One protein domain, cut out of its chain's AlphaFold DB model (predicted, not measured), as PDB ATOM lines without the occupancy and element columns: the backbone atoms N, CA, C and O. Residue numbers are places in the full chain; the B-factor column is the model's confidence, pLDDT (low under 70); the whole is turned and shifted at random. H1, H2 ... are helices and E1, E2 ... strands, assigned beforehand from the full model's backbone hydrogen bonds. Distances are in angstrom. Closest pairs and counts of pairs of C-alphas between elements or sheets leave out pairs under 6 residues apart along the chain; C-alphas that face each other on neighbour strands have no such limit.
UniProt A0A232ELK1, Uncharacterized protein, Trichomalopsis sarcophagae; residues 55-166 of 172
ATOM      1  N   HIS A  55      -3.727 -29.975  29.195       88.75
ATOM      2  CA  HIS A  55      -4.286 -28.646  29.447       88.75
ATOM      3  C   HIS A  55      -4.952 -28.493  30.825       88.75
ATOM      4  O   HIS A  55      -5.709 -27.545  31.047       88.75
ATOM      5  N   THR A  56      -4.647 -29.377  31.778       91.25
ATOM      6  CA  THR A  56      -5.070 -29.222  33.174       91.25
ATOM      7  C   THR A  56      -4.206 -28.182  33.887       91.25
ATOM      8  O   THR A  56      -2.978 -28.275  33.918       91.25
ATOM      9  N   MET A  57      -4.864 -27.191  34.491       93.25
ATOM     10  CA  MET A  57      -4.231 -26.161  35.313       93.25
ATOM     11  C   MET A  57      -4.757 -26.220  36.742       93.25
ATOM     12  O   MET A  57      -5.945 -26.455  36.969       93.25
ATOM     13  N   LEU A  58      -3.877 -25.955  37.702       92.12
ATOM     14  CA  LEU A  58      -4.226 -25.819  39.107       92.12
ATOM     15  C   LEU A  58      -4.249 -24.333  39.476       92.12
ATOM     16  O   LEU A  58      -3.256 -23.633  39.285       92.12
ATOM     17  N   HIS A  59      -5.384 -23.866  40.001       94.44
ATOM     18  CA  HIS A  59      -5.559 -22.512  40.532       94.44
ATOM     19  C   HIS A  59      -5.592 -22.560  42.060       94.44
ATOM     20  O   HIS A  59      -6.398 -23.291  42.636       94.44
ATOM     21  N   LEU A  60      -4.702 -21.811  42.713       91.19
ATOM     22  CA  LEU A  60      -4.561 -21.764  44.166       91.19
ATOM     23  C   LEU A  60      -4.344 -20.333  44.646       91.19
ATOM     24  O   LEU A  60      -3.495 -19.613  44.123       91.19
ATOM     25  N   THR A  61      -5.017 -19.979  45.738       92.38
ATOM     26  CA  THR A  61      -4.673 -18.806  46.540       92.38
ATOM     27  C   THR A  61      -3.984 -19.283  47.816       92.38
ATOM     28  O   THR A  61      -4.584 -20.003  48.611       92.38
ATOM     29  N   VAL A  62      -2.717 -18.912  48.007       88.25
ATOM     30  CA  VAL A  62      -1.876 -19.412  49.108       88.25
ATOM     31  C   VAL A  62      -1.380 -18.258  49.968       88.25
ATOM     32  O   VAL A  62      -0.930 -17.237  49.454       88.25
ATOM     33  N   GLN A  63      -1.413 -18.439  51.287       88.50
ATOM     34  CA  GLN A  63      -0.797 -17.547  52.265       88.50
ATOM     35  C   GLN A  63       0.125 -18.374  53.161       88.50
ATOM     36  O   GLN A  63      -0.279 -19.408  53.686       88.50
ATOM     37  N   ILE A  64       1.366 -17.922  53.331       83.81
ATOM     38  CA  ILE A  64       2.360 -18.621  54.145       83.81
ATOM     39  C   ILE A  64       2.478 -17.892  55.484       83.81
ATOM     40  O   ILE A  64       2.884 -16.729  55.523       83.81
ATOM     41  N   LEU A  65       2.106 -18.569  56.571       81.12
ATOM     42  CA  LEU A  65       2.128 -18.037  57.934       81.12
ATOM     43  C   LEU A  65       3.168 -18.779  58.784       81.12
ATOM     44  O   LEU A  65       3.383 -19.976  58.580       81.12
ATOM     45  N   PRO A  66       3.843 -18.096  59.723       75.06
ATOM     46  CA  PRO A  66       4.770 -18.760  60.626       75.06
ATOM     47  C   PRO A  66       4.015 -19.702  61.575       75.06
ATOM     48  O   PRO A  66       2.938 -19.377  62.062       75.06
ATOM     49  N   ALA A  67       4.609 -20.862  61.874       70.19
ATOM     50  CA  ALA A  67       4.039 -21.856  62.796       70.19
ATOM     51  C   ALA A  67       4.007 -21.396  64.273       70.19
ATOM     52  O   ALA A  67       3.477 -22.092  65.133       70.19
ATOM     53  N   SER A  68       4.608 -20.246  64.585       65.00
ATOM     54  CA  SER A  68       4.574 -19.606  65.902       65.00
ATOM     55  C   SER A  68       4.595 -18.085  65.738       65.00
ATOM     56  O   SER A  68       4.970 -17.592  64.676       65.00
ATOM     57  N   ASP A  69       4.297 -17.340  66.804       59.66
ATOM     58  CA  ASP A  69       4.369 -15.867  66.823       59.66
ATOM     59  C   ASP A  69       5.781 -15.304  66.574       59.66
ATOM     60  O   ASP A  69       5.956 -14.090  66.438       59.66
ATOM     61  N   THR A  70       6.807 -16.160  66.503       57.59
ATOM     62  CA  THR A  70       8.126 -15.733  66.031       57.59
ATOM     63  C   THR A  70       8.158 -15.712  64.503       57.59
ATOM     64  O   THR A  70       7.937 -16.750  63.868       57.59
ATOM     65  N   PRO A  71       8.457 -14.556  63.879       55.75
ATOM     66  CA  PRO A  71       8.616 -14.481  62.437       55.75
ATOM     67  C   PRO A  71       9.770 -15.396  62.024       55.75
ATOM     68  O   PRO A  71      10.934 -15.107  62.292       55.75
ATOM     69  N   SER A  72       9.459 -16.517  61.376       56.16
ATOM     70  CA  SER A  72      10.473 -17.237  60.617       56.16
ATOM     71  C   SER A  72      10.558 -16.567  59.254       56.16
ATOM     72  O   SER A  72       9.633 -16.609  58.447       56.16
ATOM     73  N   GLU A  73      11.672 -15.884  59.017       54.75
ATOM     74  CA  GLU A  73      11.890 -15.089  57.805       54.75
ATOM     75  C   GLU A  73      11.983 -15.945  56.526       54.75
ATOM     76  O   GLU A  73      11.913 -15.414  55.423       54.75
ATOM     77  N   ASN A  74      12.087 -17.273  56.665       59.31
ATOM     78  CA  ASN A  74      12.349 -18.217  55.579       59.31
ATOM     79  C   ASN A  74      11.466 -19.471  55.672       59.31
ATOM     80  O   ASN A  74      11.964 -20.584  55.865       59.31
ATOM     81  N   LEU A  75      10.152 -19.295  55.541       63.69
ATOM     82  CA  LEU A  75       9.211 -20.413  55.465       63.69
ATOM     83  C   LEU A  75       9.419 -21.169  54.149       63.69
ATOM     84  O   LEU A  75       9.193 -20.642  53.060       63.69
ATOM     85  N   LYS A  76       9.906 -22.406  54.260       66.25
ATOM     86  CA  LYS A  76      10.127 -23.301  53.123       66.25
ATOM     87  C   LYS A  76       8.851 -24.083  52.850       66.25
ATOM     88  O   LYS A  76       8.320 -24.722  53.751       66.25
ATOM     89  N   VAL A  77       8.407 -24.065  51.599       71.19
ATOM     90  CA  VAL A  77       7.347 -24.951  51.116       71.19
ATOM     91  C   VAL A  77       8.015 -26.177  50.503       71.19
ATOM     92  O   VAL A  77       8.945 -26.043  49.705       71.19
ATOM     93  N   GLY A  78       7.593 -27.361  50.942       71.44
ATOM     94  CA  GLY A  78       8.070 -28.630  50.403       71.44
ATOM     95  C   GLY A  78       7.551 -28.897  48.985       71.44
ATOM     96  O   GLY A  78       6.690 -28.167  48.488       71.44
ATOM     97  N   PRO A  79       8.076 -29.933  48.311       74.00
ATOM     98  CA  PRO A  79       7.500 -30.405  47.055       74.00
ATOM     99  C   PRO A  79       6.049 -30.871  47.256       74.00
ATOM    100  O   PRO A  79       5.642 -31.207  48.366       74.00
ATOM    101  N   ILE A  80       5.278 -30.873  46.169       78.69
ATOM    102  CA  ILE A  80       3.876 -31.303  46.156       78.69
ATOM    103  C   ILE A  80       3.812 -32.740  45.645       78.69
ATOM    104  O   ILE A  80       4.385 -33.045  44.597       78.69
ATOM    105  N   ASP A  81       3.055 -33.580  46.346       84.38
ATOM    106  CA  ASP A  81       2.683 -34.906  45.871       84.38
ATOM    107  C   ASP A  81       1.314 -34.880  45.192       84.38
ATOM    108  O   ASP A  81       0.361 -34.275  45.684       84.38
ATOM    109  N   ILE A  82       1.217 -35.543  44.038       86.56
ATOM    110  CA  ILE A  82      -0.002 -35.586  43.228       86.56
ATOM    111  C   ILE A  82      -0.485 -37.024  43.136       86.56
ATOM    112  O   ILE A  82       0.263 -37.924  42.742       86.56
ATOM    113  N   PHE A  83      -1.760 -37.227  43.460       88.31
ATOM    114  CA  PHE A  83      -2.409 -38.531  43.448       88.31
ATOM    115  C   PHE A  83      -3.581 -38.545  42.474       88.31
ATOM    116  O   PHE A  83      -4.455 -37.684  42.525       88.31
ATOM    117  N   PHE A  84      -3.646 -39.573  41.633       88.62
ATOM    118  CA  PHE A  84      -4.813 -39.889  40.816       88.62
ATOM    119  C   PHE A  84      -5.494 -41.124  41.371       88.62
ATOM    120  O   PHE A  84      -4.911 -42.205  41.361       88.62
ATOM    121  N   ASN A  85      -6.728 -40.971  41.852       87.94
ATOM    122  CA  ASN A  85      -7.486 -42.069  42.451       87.94
ATOM    123  C   ASN A  85      -6.648 -42.842  43.497       87.94
ATOM    124  O   ASN A  85      -6.490 -44.059  43.412       87.94
ATOM    125  N   GLN A  86      -6.039 -42.101  44.433       87.44
ATOM    126  CA  GLN A  86      -5.142 -42.605  45.489       87.44
ATOM    127  C   GLN A  86      -3.820 -43.236  45.006       87.44
ATOM    128  O   GLN A  86      -3.057 -43.772  45.807       87.44
ATOM    129  N   LYS A  87      -3.498 -43.153  43.712       89.06
ATOM    130  CA  LYS A  87      -2.209 -43.580  43.162       89.06
ATOM    131  C   LYS A  87      -1.288 -42.381  42.968       89.06
ATOM    132  O   LYS A  87      -1.634 -41.470  42.223       89.06
ATOM    133  N   LEU A  88      -0.109 -42.414  43.586       86.94
ATOM    134  CA  LEU A  88       0.937 -41.409  43.387       86.94
ATOM    135  C   LEU A  88       1.354 -41.367  41.906       86.94
ATOM    136  O   LEU A  88       1.710 -42.400  41.332       86.94
ATOM    137  N   VAL A  89       1.286 -40.181  41.301       86.25
ATOM    138  CA  VAL A  89       1.716 -39.915  39.915       86.25
ATOM    139  C   VAL A  89       2.859 -38.906  39.833       86.25
ATOM    140  O   VAL A  89       3.522 -38.830  38.800       86.25
ATOM    141  N   SER A  90       3.121 -38.149  40.903       81.62
ATOM    142  CA  SER A  90       4.337 -37.342  41.007       81.62
ATOM    143  C   SER A  90       5.570 -38.239  41.208       81.62
ATOM    144  O   SER A  90       5.468 -39.334  41.773       81.62
ATOM    145  N   PRO A  91       6.760 -37.804  40.753       74.62
ATOM    146  CA  PRO A  91       8.001 -38.502  41.060       74.62
ATOM    147  C   PRO A  91       8.177 -38.645  42.583       74.62
ATOM    148  O   PRO A  91       8.015 -37.655  43.291       74.62
ATOM    149  N   PRO A  92       8.574 -39.820  43.106       68.44
ATOM    150  CA  PRO A  92       8.704 -40.067  44.549       68.44
ATOM    151  C   PRO A  92       9.939 -39.390  45.177       68.44
ATOM    152  O   PRO A  92      10.420 -39.802  46.230       68.44
ATOM    153  N   ASN A  93      10.530 -38.406  44.499       72.81
ATOM    154  CA  ASN A  93      11.767 -37.750  44.891       72.81
ATOM    155  C   ASN A  93      11.599 -36.224  44.884       72.81
ATOM    156  O   ASN A  93      10.736 -35.665  44.213       72.81
ATOM    157  N   ASN A  94      12.504 -35.525  45.570       75.69
ATOM    158  CA  ASN A  94      12.531 -34.058  45.615       75.69
ATOM    159  C   ASN A  94      12.958 -33.414  44.273       75.69
ATOM    160  O   ASN A  94      13.449 -32.287  44.261       75.69
ATOM    161  N   ALA A  95      12.820 -34.119  43.140       81.75
ATOM    162  CA  ALA A  95      13.240 -33.642  41.826       81.75
ATOM    163  C   ALA A  95      12.157 -32.840  41.086       81.75
ATOM    164  O   ALA A  95      12.473 -32.214  40.075       81.75
ATOM    165  N   TYR A  96      10.907 -32.821  41.575       85.00
ATOM    166  CA  TYR A  96       9.810 -32.075  40.943       85.00
ATOM    167  C   TYR A  96      10.173 -30.610  40.621       85.00
ATOM    168  O   TYR A  96       9.987 -30.212  39.469       85.00
ATOM    169  N   PRO A  97      10.772 -29.816  41.540       85.75
ATOM    170  CA  PRO A  97      11.143 -28.432  41.235       85.75
ATOM    171  C   PRO A  97      12.145 -28.315  40.078       85.75
ATOM    172  O   PRO A  97      12.008 -27.435  39.232       85.75
ATOM    173  N   TYR A  98      13.121 -29.224  39.998       86.69
ATOM    174  CA  TYR A  98      14.115 -29.244  38.921       86.69
ATOM    175  C   TYR A  98      13.488 -29.604  37.583       86.69
ATOM    176  O   TYR A  98      13.770 -28.961  36.575       86.69
ATOM    177  N   ARG A  99      12.616 -30.617  37.577       87.19
ATOM    178  CA  ARG A  99      11.876 -31.023  36.384       87.19
ATOM    179  C   ARG A  99      11.027 -29.871  35.856       87.19
ATOM    180  O   ARG A  99      11.199 -29.497  34.701       87.19
ATOM    181  N   ALA A 100      10.192 -29.277  36.709       88.44
ATOM    182  CA  ALA A 100       9.349 -28.140  36.348       88.44
ATOM    183  C   ALA A 100      10.179 -26.976  35.787       88.44
ATOM    184  O   ALA A 100       9.829 -26.375  34.768       88.44
ATOM    185  N   TYR A 101      11.324 -26.694  36.413       90.56
ATOM    186  CA  TYR A 101      12.225 -25.635  35.976       90.56
ATOM    187  C   TYR A 101      12.853 -25.917  34.602       90.56
ATOM    188  O   TYR A 101      12.836 -25.050  33.727       90.56
ATOM    189  N   ILE A 102      13.364 -27.131  34.379       90.69
ATOM    190  CA  ILE A 102      13.979 -27.543  33.108       90.69
ATOM    191  C   ILE A 102      12.938 -27.612  31.987       90.69
ATOM    192  O   ILE A 102      13.178 -27.081  30.905       90.69
ATOM    193  N   GLU A 103      11.775 -28.215  32.233       90.31
ATOM    194  CA  GLU A 103      10.682 -28.271  31.256       90.31
ATOM    195  C   GLU A 103      10.238 -26.870  30.845       90.31
ATOM    196  O   GLU A 103      10.050 -26.608  29.657       90.31
ATOM    197  N   THR A 104      10.133 -25.944  31.801       91.94
ATOM    198  CA  THR A 104       9.777 -24.559  31.492       91.94
ATOM    199  C   THR A 104      10.859 -23.881  30.651       91.94
ATOM    200  O   THR A 104      10.543 -23.214  29.668       91.94
ATOM    201  N   LEU A 105      12.139 -24.087  30.985       92.19
ATOM    202  CA  LEU A 105      13.262 -23.540  30.218       92.19
ATOM    203  C   LEU A 105      13.339 -24.057  28.780       92.19
ATOM    204  O   LEU A 105      13.705 -23.294  27.889       92.19
ATOM    205  N   LEU A 106      13.037 -25.337  28.560       92.31
ATOM    206  CA  LEU A 106      13.182 -25.978  27.253       92.31
ATOM    207  C   LEU A 106      11.965 -25.772  26.347       92.31
ATOM    208  O   LEU A 106      12.136 -25.644  25.136       92.31
ATOM    209  N   ASN A 107      10.756 -25.732  26.913       91.00
ATOM    210  CA  ASN A 107       9.519 -25.704  26.126       91.00
ATOM    211  C   ASN A 107       8.973 -24.294  25.871       91.00
ATOM    212  O   ASN A 107       8.169 -24.112  24.958       91.00
ATOM    213  N   TYR A 108       9.394 -23.286  26.641       91.25
ATOM    214  CA  TYR A 108       8.844 -21.936  26.527       91.25
ATOM    215  C   TYR A 108       9.866 -20.916  26.033       91.25
ATOM    216  O   TYR A 108      11.009 -20.845  26.478       91.25
ATOM    217  N   ALA A 109       9.417 -20.044  25.132       92.00
ATOM    218  CA  ALA A 109      10.199 -18.896  24.701       92.00
ATOM    219  C   ALA A 109      10.154 -17.763  25.744       92.00
ATOM    220  O   ALA A 109       9.200 -17.620  26.513       92.00
ATOM    221  N   VAL A 110      11.151 -16.875  25.708       91.44
ATOM    222  CA  VAL A 110      11.263 -15.715  26.615       91.44
ATOM    223  C   VAL A 110       9.975 -14.868  26.712       91.44
ATOM    224  O   VAL A 110       9.646 -14.444  27.822       91.44
ATOM    225  N   PRO A 111       9.203 -14.621  25.630       94.06
ATOM    226  CA  PRO A 111       7.938 -13.893  25.746       94.06
ATOM    227  C   PRO A 111       6.898 -14.597  26.627       94.06
ATOM    228  O   PRO A 111       6.195 -13.930  27.384       94.06
ATOM    229  N   ALA A 112       6.815 -15.931  26.582       90.81
ATOM    230  CA  ALA A 112       5.918 -16.709  27.439       90.81
ATOM    231  C   ALA A 112       6.342 -16.615  28.912       90.81
ATOM    232  O   ALA A 112       5.524 -16.318  29.781       90.81
ATOM    233  N   MET A 113       7.648 -16.746  29.167       91.12
ATOM    234  CA  MET A 113       8.249 -16.612  30.501       91.12
ATOM    235  C   MET A 113       8.005 -15.247  31.149       91.12
ATOM    236  O   MET A 113       7.910 -15.151  32.365       91.12
ATOM    237  N   ARG A 114       7.915 -14.185  30.343       89.94
ATOM    238  CA  ARG A 114       7.643 -12.814  30.808       89.94
ATOM    239  C   ARG A 114       6.157 -12.444  30.812       89.94
ATOM    240  O   ARG A 114       5.835 -11.314  31.163       89.94
ATOM    241  N   SER A 115       5.282 -13.345  30.370       92.94
ATOM    242  CA  SER A 115       3.836 -13.128  30.303       92.94
ATOM    243  C   SER A 115       3.113 -14.152  31.172       92.94
ATOM    244  O   SER A 115       3.244 -14.106  32.385       92.94
ATOM    245  N   HIS A 116       2.365 -15.083  30.588       91.56
ATOM    246  CA  HIS A 116       1.475 -15.965  31.337       91.56
ATOM    247  C   HIS A 116       2.205 -16.843  32.361       91.56
ATOM    248  O   HIS A 116       1.648 -17.077  33.419       91.56
ATOM    249  N   LEU A 117       3.462 -17.251  32.144       93.00
ATOM    250  CA  LEU A 117       4.176 -18.061  33.142       93.00
ATOM    251  C   LEU A 117       4.405 -17.329  34.476       93.00
ATOM    252  O   LEU A 117       4.582 -17.975  35.509       93.00
ATOM    253  N   THR A 118       4.338 -15.992  34.505       93.19
ATOM    254  CA  THR A 118       4.400 -15.254  35.772       93.19
ATOM    255  C   THR A 118       3.186 -15.522  36.665       93.19
ATOM    256  O   THR A 118       3.289 -15.310  37.870       93.19
ATOM    257  N   SER A 119       2.060 -16.023  36.128       93.81
ATOM    258  CA  SER A 119       0.905 -16.454  36.938       93.81
ATOM    259  C   SER A 119       1.197 -17.693  37.785       93.81
ATOM    260  O   SER A 119       0.526 -17.913  38.786       93.81
ATOM    261  N   ALA A 120       2.214 -18.475  37.418       92.50
ATOM    262  CA  ALA A 120       2.729 -19.605  38.191       92.50
ATOM    263  C   ALA A 120       3.992 -19.228  38.996       92.50
ATOM    264  O   ALA A 120       4.780 -20.092  39.373       92.50
ATOM    265  N   LEU A 121       4.219 -17.926  39.218       92.62
ATOM    266  CA  LEU A 121       5.405 -17.364  39.877       92.62
ATOM    267  C   LEU A 121       6.738 -17.733  39.207       92.62
ATOM    268  O   LEU A 121       7.783 -17.804  39.863       92.62
ATOM    269  N   TRP A 122       6.733 -17.937  37.888       93.12
ATOM    270  CA  TRP A 122       7.967 -18.167  37.153       93.12
ATOM    271  C   TRP A 122       8.936 -16.986  37.293       93.12
ATOM    272  O   TRP A 122       8.601 -15.832  37.021       93.12
ATOM    273  N   SER A 123      10.176 -17.295  37.666       92.44
ATOM    274  CA  SER A 123      11.314 -16.383  37.579       92.44
ATOM    275  C   SER A 123      12.565 -17.208  37.332       92.44
ATOM    276  O   SER A 123      12.782 -18.211  38.015       92.44
ATOM    277  N   ILE A 124      13.386 -16.764  36.380       91.94
ATOM    278  CA  ILE A 124      14.658 -17.410  36.055       91.94
ATOM    279  C   ILE A 124      15.616 -17.331  37.248       91.94
ATOM    280  O   ILE A 124      15.762 -16.275  37.867       91.94
ATOM    281  N   ASP A 125      16.250 -18.456  37.560       92.12
ATOM    282  CA  ASP A 125      17.260 -18.565  38.604       92.12
ATOM    283  C   ASP A 125      18.616 -18.043  38.149       92.12
ATOM    284  O   ASP A 125      18.959 -18.025  36.964       92.12
ATOM    285  N   THR A 126      19.414 -17.624  39.127       92.62
ATOM    286  CA  THR A 126      20.799 -17.215  38.881       92.62
ATOM    287  C   THR A 126      21.671 -18.451  38.666       92.62
ATOM    288  O   THR A 126      21.650 -19.391  39.463       92.62
ATOM    289  N   ALA A 127      22.439 -18.461  37.573       91.12
ATOM    290  CA  ALA A 127      23.341 -19.562  37.252       91.12
ATOM    291  C   ALA A 127      24.330 -19.816  38.404       91.12
ATOM    292  O   ALA A 127      24.851 -18.872  38.993       91.12
ATOM    293  N   ASN A 128      24.594 -21.091  38.701       90.44
ATOM    294  CA  ASN A 128      25.428 -21.553  39.823       90.44
ATOM    295  C   ASN A 128      24.900 -21.220  41.233       90.44
ATOM    296  O   ASN A 128      25.619 -21.436  42.204       90.44
ATOM    297  N   ALA A 129      23.662 -20.735  41.362       90.38
ATOM    298  CA  ALA A 129      23.048 -20.407  42.648       90.38
ATOM    299  C   ALA A 129      21.707 -21.128  42.879       90.38
ATOM    300  O   ALA A 129      20.963 -20.743  43.771       90.38
ATOM    301  N   MET A 130      21.368 -22.167  42.107       85.94
ATOM    302  CA  MET A 130      20.075 -22.867  42.226       85.94
ATOM    303  C   MET A 130      19.818 -23.400  43.648       85.94
ATOM    304  O   MET A 130      18.729 -23.205  44.182       85.94
ATOM    305  N   ASP A 131      20.849 -23.962  44.283       85.25
ATOM    306  CA  ASP A 131      20.815 -24.477  45.661       85.25
ATOM    307  C   ASP A 131      21.082 -23.408  46.738       85.25
ATOM    308  O   ASP A 131      21.213 -23.728  47.923       85.25
ATOM    309  N   ALA A 132      21.208 -22.131  46.354       86.19
ATOM    310  CA  ALA A 132      21.437 -21.062  47.315       86.19
ATOM    311  C   ALA A 132      20.245 -20.933  48.272       86.19
ATOM    312  O   ALA A 132      19.079 -21.040  47.883       86.19
ATOM    313  N   ALA A 133      20.545 -20.669  49.543       81.06
ATOM    314  CA  ALA A 133      19.514 -20.434  50.543       81.06
ATOM    315  C   ALA A 133      18.648 -19.211  50.170       81.06
ATOM    316  O   ALA A 133      19.154 -18.263  49.558       81.06
ATOM    317  N   PRO A 134      17.356 -19.202  50.554       77.38
ATOM    318  CA  PRO A 134      16.510 -18.028  50.384       77.38
ATOM    319  C   PRO A 134      17.141 -16.810  51.069       77.38
ATOM    320  O   PRO A 134      17.706 -16.914  52.158       77.38
ATOM    321  N   ASN A 135      17.049 -15.659  50.404       79.31
ATOM    322  CA  ASN A 135      17.579 -14.390  50.880       79.31
ATOM    323  C   ASN A 135      16.494 -13.312  50.744       79.31
ATOM    324  O   ASN A 135      15.770 -13.273  49.751       79.31
ATOM    325  N   LEU A 136      16.357 -12.448  51.747       75.00
ATOM    326  CA  LEU A 136      15.421 -11.321  51.706       75.00
ATOM    327  C   LEU A 136      16.051 -10.062  51.099       75.00
ATOM    328  O   LEU A 136      15.331  -9.153  50.677       75.00
ATOM    329  N   ASP A 137      17.378 -10.003  51.009       82.88
ATOM    330  CA  ASP A 137      18.074  -8.939  50.304       82.88
ATOM    331  C   ASP A 137      18.028  -9.180  48.789       82.88
ATOM    332  O   ASP A 137      18.655 -10.090  48.244       82.88
ATOM    333  N   ARG A 138      17.299  -8.300  48.091       79.19
ATOM    334  CA  ARG A 138      17.161  -8.292  46.625       79.19
ATOM    335  C   ARG A 138      18.466  -8.105  45.872       79.19
ATOM    336  O   ARG A 138      18.451  -8.299  44.662       79.19
ATOM    337  N   LYS A 139      19.521  -7.634  46.529       82.12
ATOM    338  CA  LYS A 139      20.803  -7.303  45.902       82.12
ATOM    339  C   LYS A 139      21.947  -8.156  46.434       82.12
ATOM    340  O   LYS A 139      23.100  -7.807  46.207       82.12
ATOM    341  N   ALA A 140      21.643  -9.241  47.142       83.38
ATOM    342  CA  ALA A 140      22.672 -10.110  47.677       83.38
ATOM    343  C   ALA A 140      23.511 -10.736  46.554       83.38
ATOM    344  O   ALA A 140      23.000 -11.479  45.711       83.38
ATOM    345  N   ASP A 141      24.813 -10.460  46.576       82.88
ATOM    346  CA  ASP A 141      25.762 -11.046  45.637       82.88
ATOM    347  C   ASP A 141      25.819 -12.572  45.808       82.88
ATOM    348  O   ASP A 141      25.907 -13.095  46.919       82.88
ATOM    349  N   GLY A 142      25.757 -13.298  44.689       84.38
ATOM    350  CA  GLY A 142      25.777 -14.766  44.672       84.38
ATOM    351  C   GLY A 142      24.473 -15.439  45.115       84.38
ATOM    352  O   GLY A 142      24.426 -16.666  45.189       84.38
ATOM    353  N   ALA A 143      23.414 -14.675  45.397       90.06
ATOM    354  CA  ALA A 143      22.108 -15.232  45.721       90.06
ATOM    355  C   ALA A 143      21.311 -15.615  44.467       90.06
ATOM    356  O   ALA A 143      21.553 -15.141  43.354       90.06
ATOM    357  N   ASN A 144      20.309 -16.468  44.658       91.56
ATOM    358  CA  ASN A 144      19.391 -16.840  43.597       91.56
ATOM    359  C   ASN A 144      18.307 -15.771  43.410       91.56
ATOM    360  O   ASN A 144      17.287 -15.784  44.100       91.56
ATOM    361  N   GLN A 145      18.497 -14.865  42.449       90.94
ATOM    362  CA  GLN A 145      17.542 -13.781  42.202       90.94
ATOM    363  C   GLN A 145      16.131 -14.284  41.858       90.94
ATOM    364  O   GLN A 145      15.144 -13.640  42.222       90.94
ATOM    365  N   GLY A 146      16.017 -15.436  41.188       91.12
ATOM    366  CA  GLY A 146      14.730 -16.042  40.854       91.12
ATOM    367  C   GLY A 146      13.967 -16.490  42.094       91.12
ATOM    368  O   GLY A 146      12.792 -16.150  42.257       91.12
ATOM    369  N   LEU A 147      14.658 -17.166  43.011       88.62
ATOM    370  CA  LEU A 147      14.117 -17.543  44.316       88.62
ATOM    371  C   LEU A 147      13.720 -16.321  45.152       88.62
ATOM    372  O   LEU A 147      12.635 -16.311  45.731       88.62
ATOM    373  N   ILE A 148      14.557 -15.280  45.173       89.38
ATOM    374  CA  ILE A 148      14.260 -14.035  45.890       89.38
ATOM    375  C   ILE A 148      12.963 -13.412  45.359       89.38
ATOM    376  O   ILE A 148      12.065 -13.081  46.133       89.38
ATOM    377  N   ASN A 149      12.826 -13.290  44.035       90.12
ATOM    378  CA  ASN A 149      11.628 -12.728  43.412       90.12
ATOM    379  C   ASN A 149      10.362 -13.508  43.796       90.12
ATOM    380  O   ASN A 149       9.346 -12.888  44.103       90.12
ATOM    381  N   ARG A 150      10.430 -14.846  43.830       88.50
ATOM    382  CA  ARG A 150       9.313 -15.702  44.263       88.50
ATOM    383  C   ARG A 150       8.948 -15.488  45.727       88.50
ATOM    384  O   ARG A 150       7.772 -15.330  46.041       88.50
ATOM    385  N   LEU A 151       9.947 -15.417  46.605       86.69
ATOM    386  CA  LEU A 151       9.746 -15.198  48.037       86.69
ATOM    387  C   LEU A 151       8.988 -13.891  48.319       86.69
ATOM    388  O   LEU A 151       8.147 -13.838  49.211       86.69
ATOM    389  N   PHE A 152       9.216 -12.841  47.525       87.56
ATOM    390  CA  PHE A 152       8.543 -11.551  47.711       87.56
ATOM    391  C   PHE A 152       7.024 -11.573  47.513       87.56
ATOM    392  O   PHE A 152       6.354 -10.670  48.023       87.56
ATOM    393  N   PHE A 153       6.476 -12.561  46.800       87.56
ATOM    394  CA  PHE A 153       5.028 -12.686  46.630       87.56
ATOM    395  C   PHE A 153       4.322 -13.133  47.913       87.56
ATOM    396  O   PHE A 153       3.185 -12.733  48.145       87.56
ATOM    397  N   THR A 154       5.001 -13.901  48.764       85.44
ATOM    398  CA  THR A 154       4.442 -14.446  50.013       85.44
ATOM    399  C   THR A 154       5.037 -13.805  51.268       85.44
ATOM    400  O   THR A 154       4.468 -13.925  52.355       85.44
ATOM    401  N   ALA A 155       6.148 -13.070  51.135       83.62
ATOM    402  CA  ALA A 155       6.830 -12.392  52.234       83.62
ATOM    403  C   ALA A 155       5.886 -11.497  53.056       83.62
ATOM    404  O   ALA A 155       5.120 -10.690  52.517       83.62
ATOM    405  N   GLY A 156       5.986 -11.616  54.383       80.00
ATOM    406  CA  GLY A 156       5.137 -10.891  55.330       80.00
ATOM    407  C   GLY A 156       3.714 -11.444  55.441       80.00
ATOM    408  O   GLY A 156       2.818 -10.708  55.843       80.00
ATOM    409  N   GLY A 157       3.493 -12.707  55.058       81.06
ATOM    410  CA  GLY A 157       2.184 -13.351  55.143       81.06
ATOM    411  C   GLY A 157       1.195 -12.810  54.118       81.06
ATOM    412  O   GLY A 157       0.007 -12.719  54.402       81.06
ATOM    413  N   LYS A 158       1.656 -12.405  52.933       86.75
ATOM    414  CA  LYS A 158       0.751 -11.984  51.858       86.75
ATOM    415  C   LYS A 158       0.120 -13.207  51.207       86.75
ATOM    416  O   LYS A 158       0.796 -14.210  50.982       86.75
ATOM    417  N   ALA A 159      -1.170 -13.105  50.903       91.00
ATOM    418  CA  ALA A 159      -1.828 -14.066  50.036       91.00
ATOM    419  C   ALA A 159      -1.406 -13.804  48.584       91.00
ATOM    420  O   ALA A 159      -1.411 -12.657  48.131       91.00
ATOM    421  N   VAL A 160      -1.054 -14.867  47.870       93.06
ATOM    422  CA  VAL A 160      -0.738 -14.842  46.443       93.06
ATOM    423  C   VAL A 160      -1.711 -15.744  45.701       93.06
ATOM    424  O   VAL A 160      -1.999 -16.852  46.149       93.06
ATOM    425  N   ASP A 161      -2.214 -15.256  44.574       95.00
ATOM    426  CA  ASP A 161      -3.039 -16.034  43.659       95.00
ATOM    427  C   ASP A 161      -2.176 -16.577  42.520       95.00
ATOM    428  O   ASP A 161      -1.367 -15.839  41.950       95.00
ATOM    429  N   MET A 162      -2.307 -17.869  42.226       94.62
ATOM    430  CA  MET A 162      -1.451 -18.575  41.276       94.62
ATOM    431  C   MET A 162      -2.255 -19.538  40.419       94.62
ATOM    432  O   MET A 162      -3.081 -20.290  40.931       94.62
ATOM    433  N   ILE A 163      -1.957 -19.573  39.125       94.81
ATOM    434  CA  ILE A 163      -2.497 -20.566  38.196       94.81
ATOM    435  C   ILE A 163      -1.403 -21.040  37.245       94.81
ATOM    436  O   ILE A 163      -0.650 -20.227  36.704       94.81
ATOM    437  N   GLY A 164      -1.311 -22.353  37.044       92.88
ATOM    438  CA  GLY A 164      -0.326 -22.954  36.150       92.88
ATOM    439  C   GLY A 164      -0.557 -24.442  35.910       92.88
ATOM    440  O   GLY A 164      -1.423 -25.059  36.532       92.88
ATOM    441  N   HIS A 165       0.226 -25.007  34.995       91.06
ATOM    442  CA  HIS A 165       0.222 -26.438  34.699       91.06
ATOM    443  C   HIS A 165       0.934 -27.246  35.788       91.06
ATOM    444  O   HIS A 165       1.800 -26.741  36.506       91.06
ATOM    445  N   LEU A 166       0.581 -28.526  35.880       87.94
ATOM    446  CA  LEU A 166       1.253 -29.495  36.736       87.94
ATOM    447  C   LEU A 166       2.353 -30.206  35.943       87.94
ATOM    448  O   LEU A 166       2.110 -30.712  34.854       87.94
TER     449      LEU A 166
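This is residues 55 to 166 of the 172 residues of an uncharacterized protein of Trichomalopsis sarcophagae (UniProt A0A232ELK1). A ribbon of two antiparallel strands, E1 and E2, forms one side of the model, with H3 packed on E2 near one end of the ribbon and the last residues of H4, 152 to 154, reaching it near the other end. H1 stands away from E2 across the domain, H2 follows it by a tight link, and two long stretches with no named element, residues 64 to 95 and 121 to 144, make much of the rest; in the first of them a small turn, residues 83 to 88, sticks out. The printed part has 112 residues with two named strands and four named helices, in the order E1 H1 H2 H3 H4 E2, and its class is mixed, helices and strands, with 45 residues, under half, in named elements. It is compact, with a radius of gyration of the C-alphas of 15.0 A, and spans 39 by 35 by 25 A.

E1 is residues 57 to 63, 19.3 A from first to last C-alpha, and begins at C-alpha 57 (-4.231, -26.161, 35.313). E2 is residues 159 to 165, 19.8 A long, and ends at C-alpha 165 (0.222, -26.438, 34.699). H1, residues 96 to 107, is the longest helix by residues, 16.1 A, with C-alpha 96 at (9.810, -32.075, 40.943). H2 is residues 110 to 113, H3 residues 116 to 120, and H4 residues 145 to 154, 15.3 A long.

E1 and E2 are antiparallel neighbours, with 162 degrees between their directions; N 60 and O 162 are 2.8 A apart and N 160 and O 62 are 2.9 A apart, both within hydrogen-bond range. H3 and E2 have 8 pairs of C-alphas within 8 A, the closest being those of Ala 120 and Gly 164 at 5.0 A. H3 and E1 are near each other. H4 and E2 have 3 such pairs, the closest C-alphas being those of Phe 153 and Val 160 at 6.2 A. H2 and H3 meet only through their link. H1 and H2 are only just apart, at 8.2 A, and H1 is apart from H3, H4 and E2. In H1 every O i to N i+4 pair is within hydrogen-bond range; H4 has 4 of 6, H3 has 0 of 1 but 2 of 2 O i to N i+3 pairs, and H2 is too short for an O i to N i+4 pair.

The outline is rounded, and the two C-alphas farthest apart are those of Asn 85 and Asp 141, at 45.6 A. The printed part has no cut. The links from E1 to H1, 32 residues, and from H3 to H4, 24 residues, are long. Residues 83 to 88 stand free, and 83 to 84 pair antiparallel with 87 to 88. The mean pLDDT of the printed part is 84.9, and residues 68 to 76 and residue 92 are under 70.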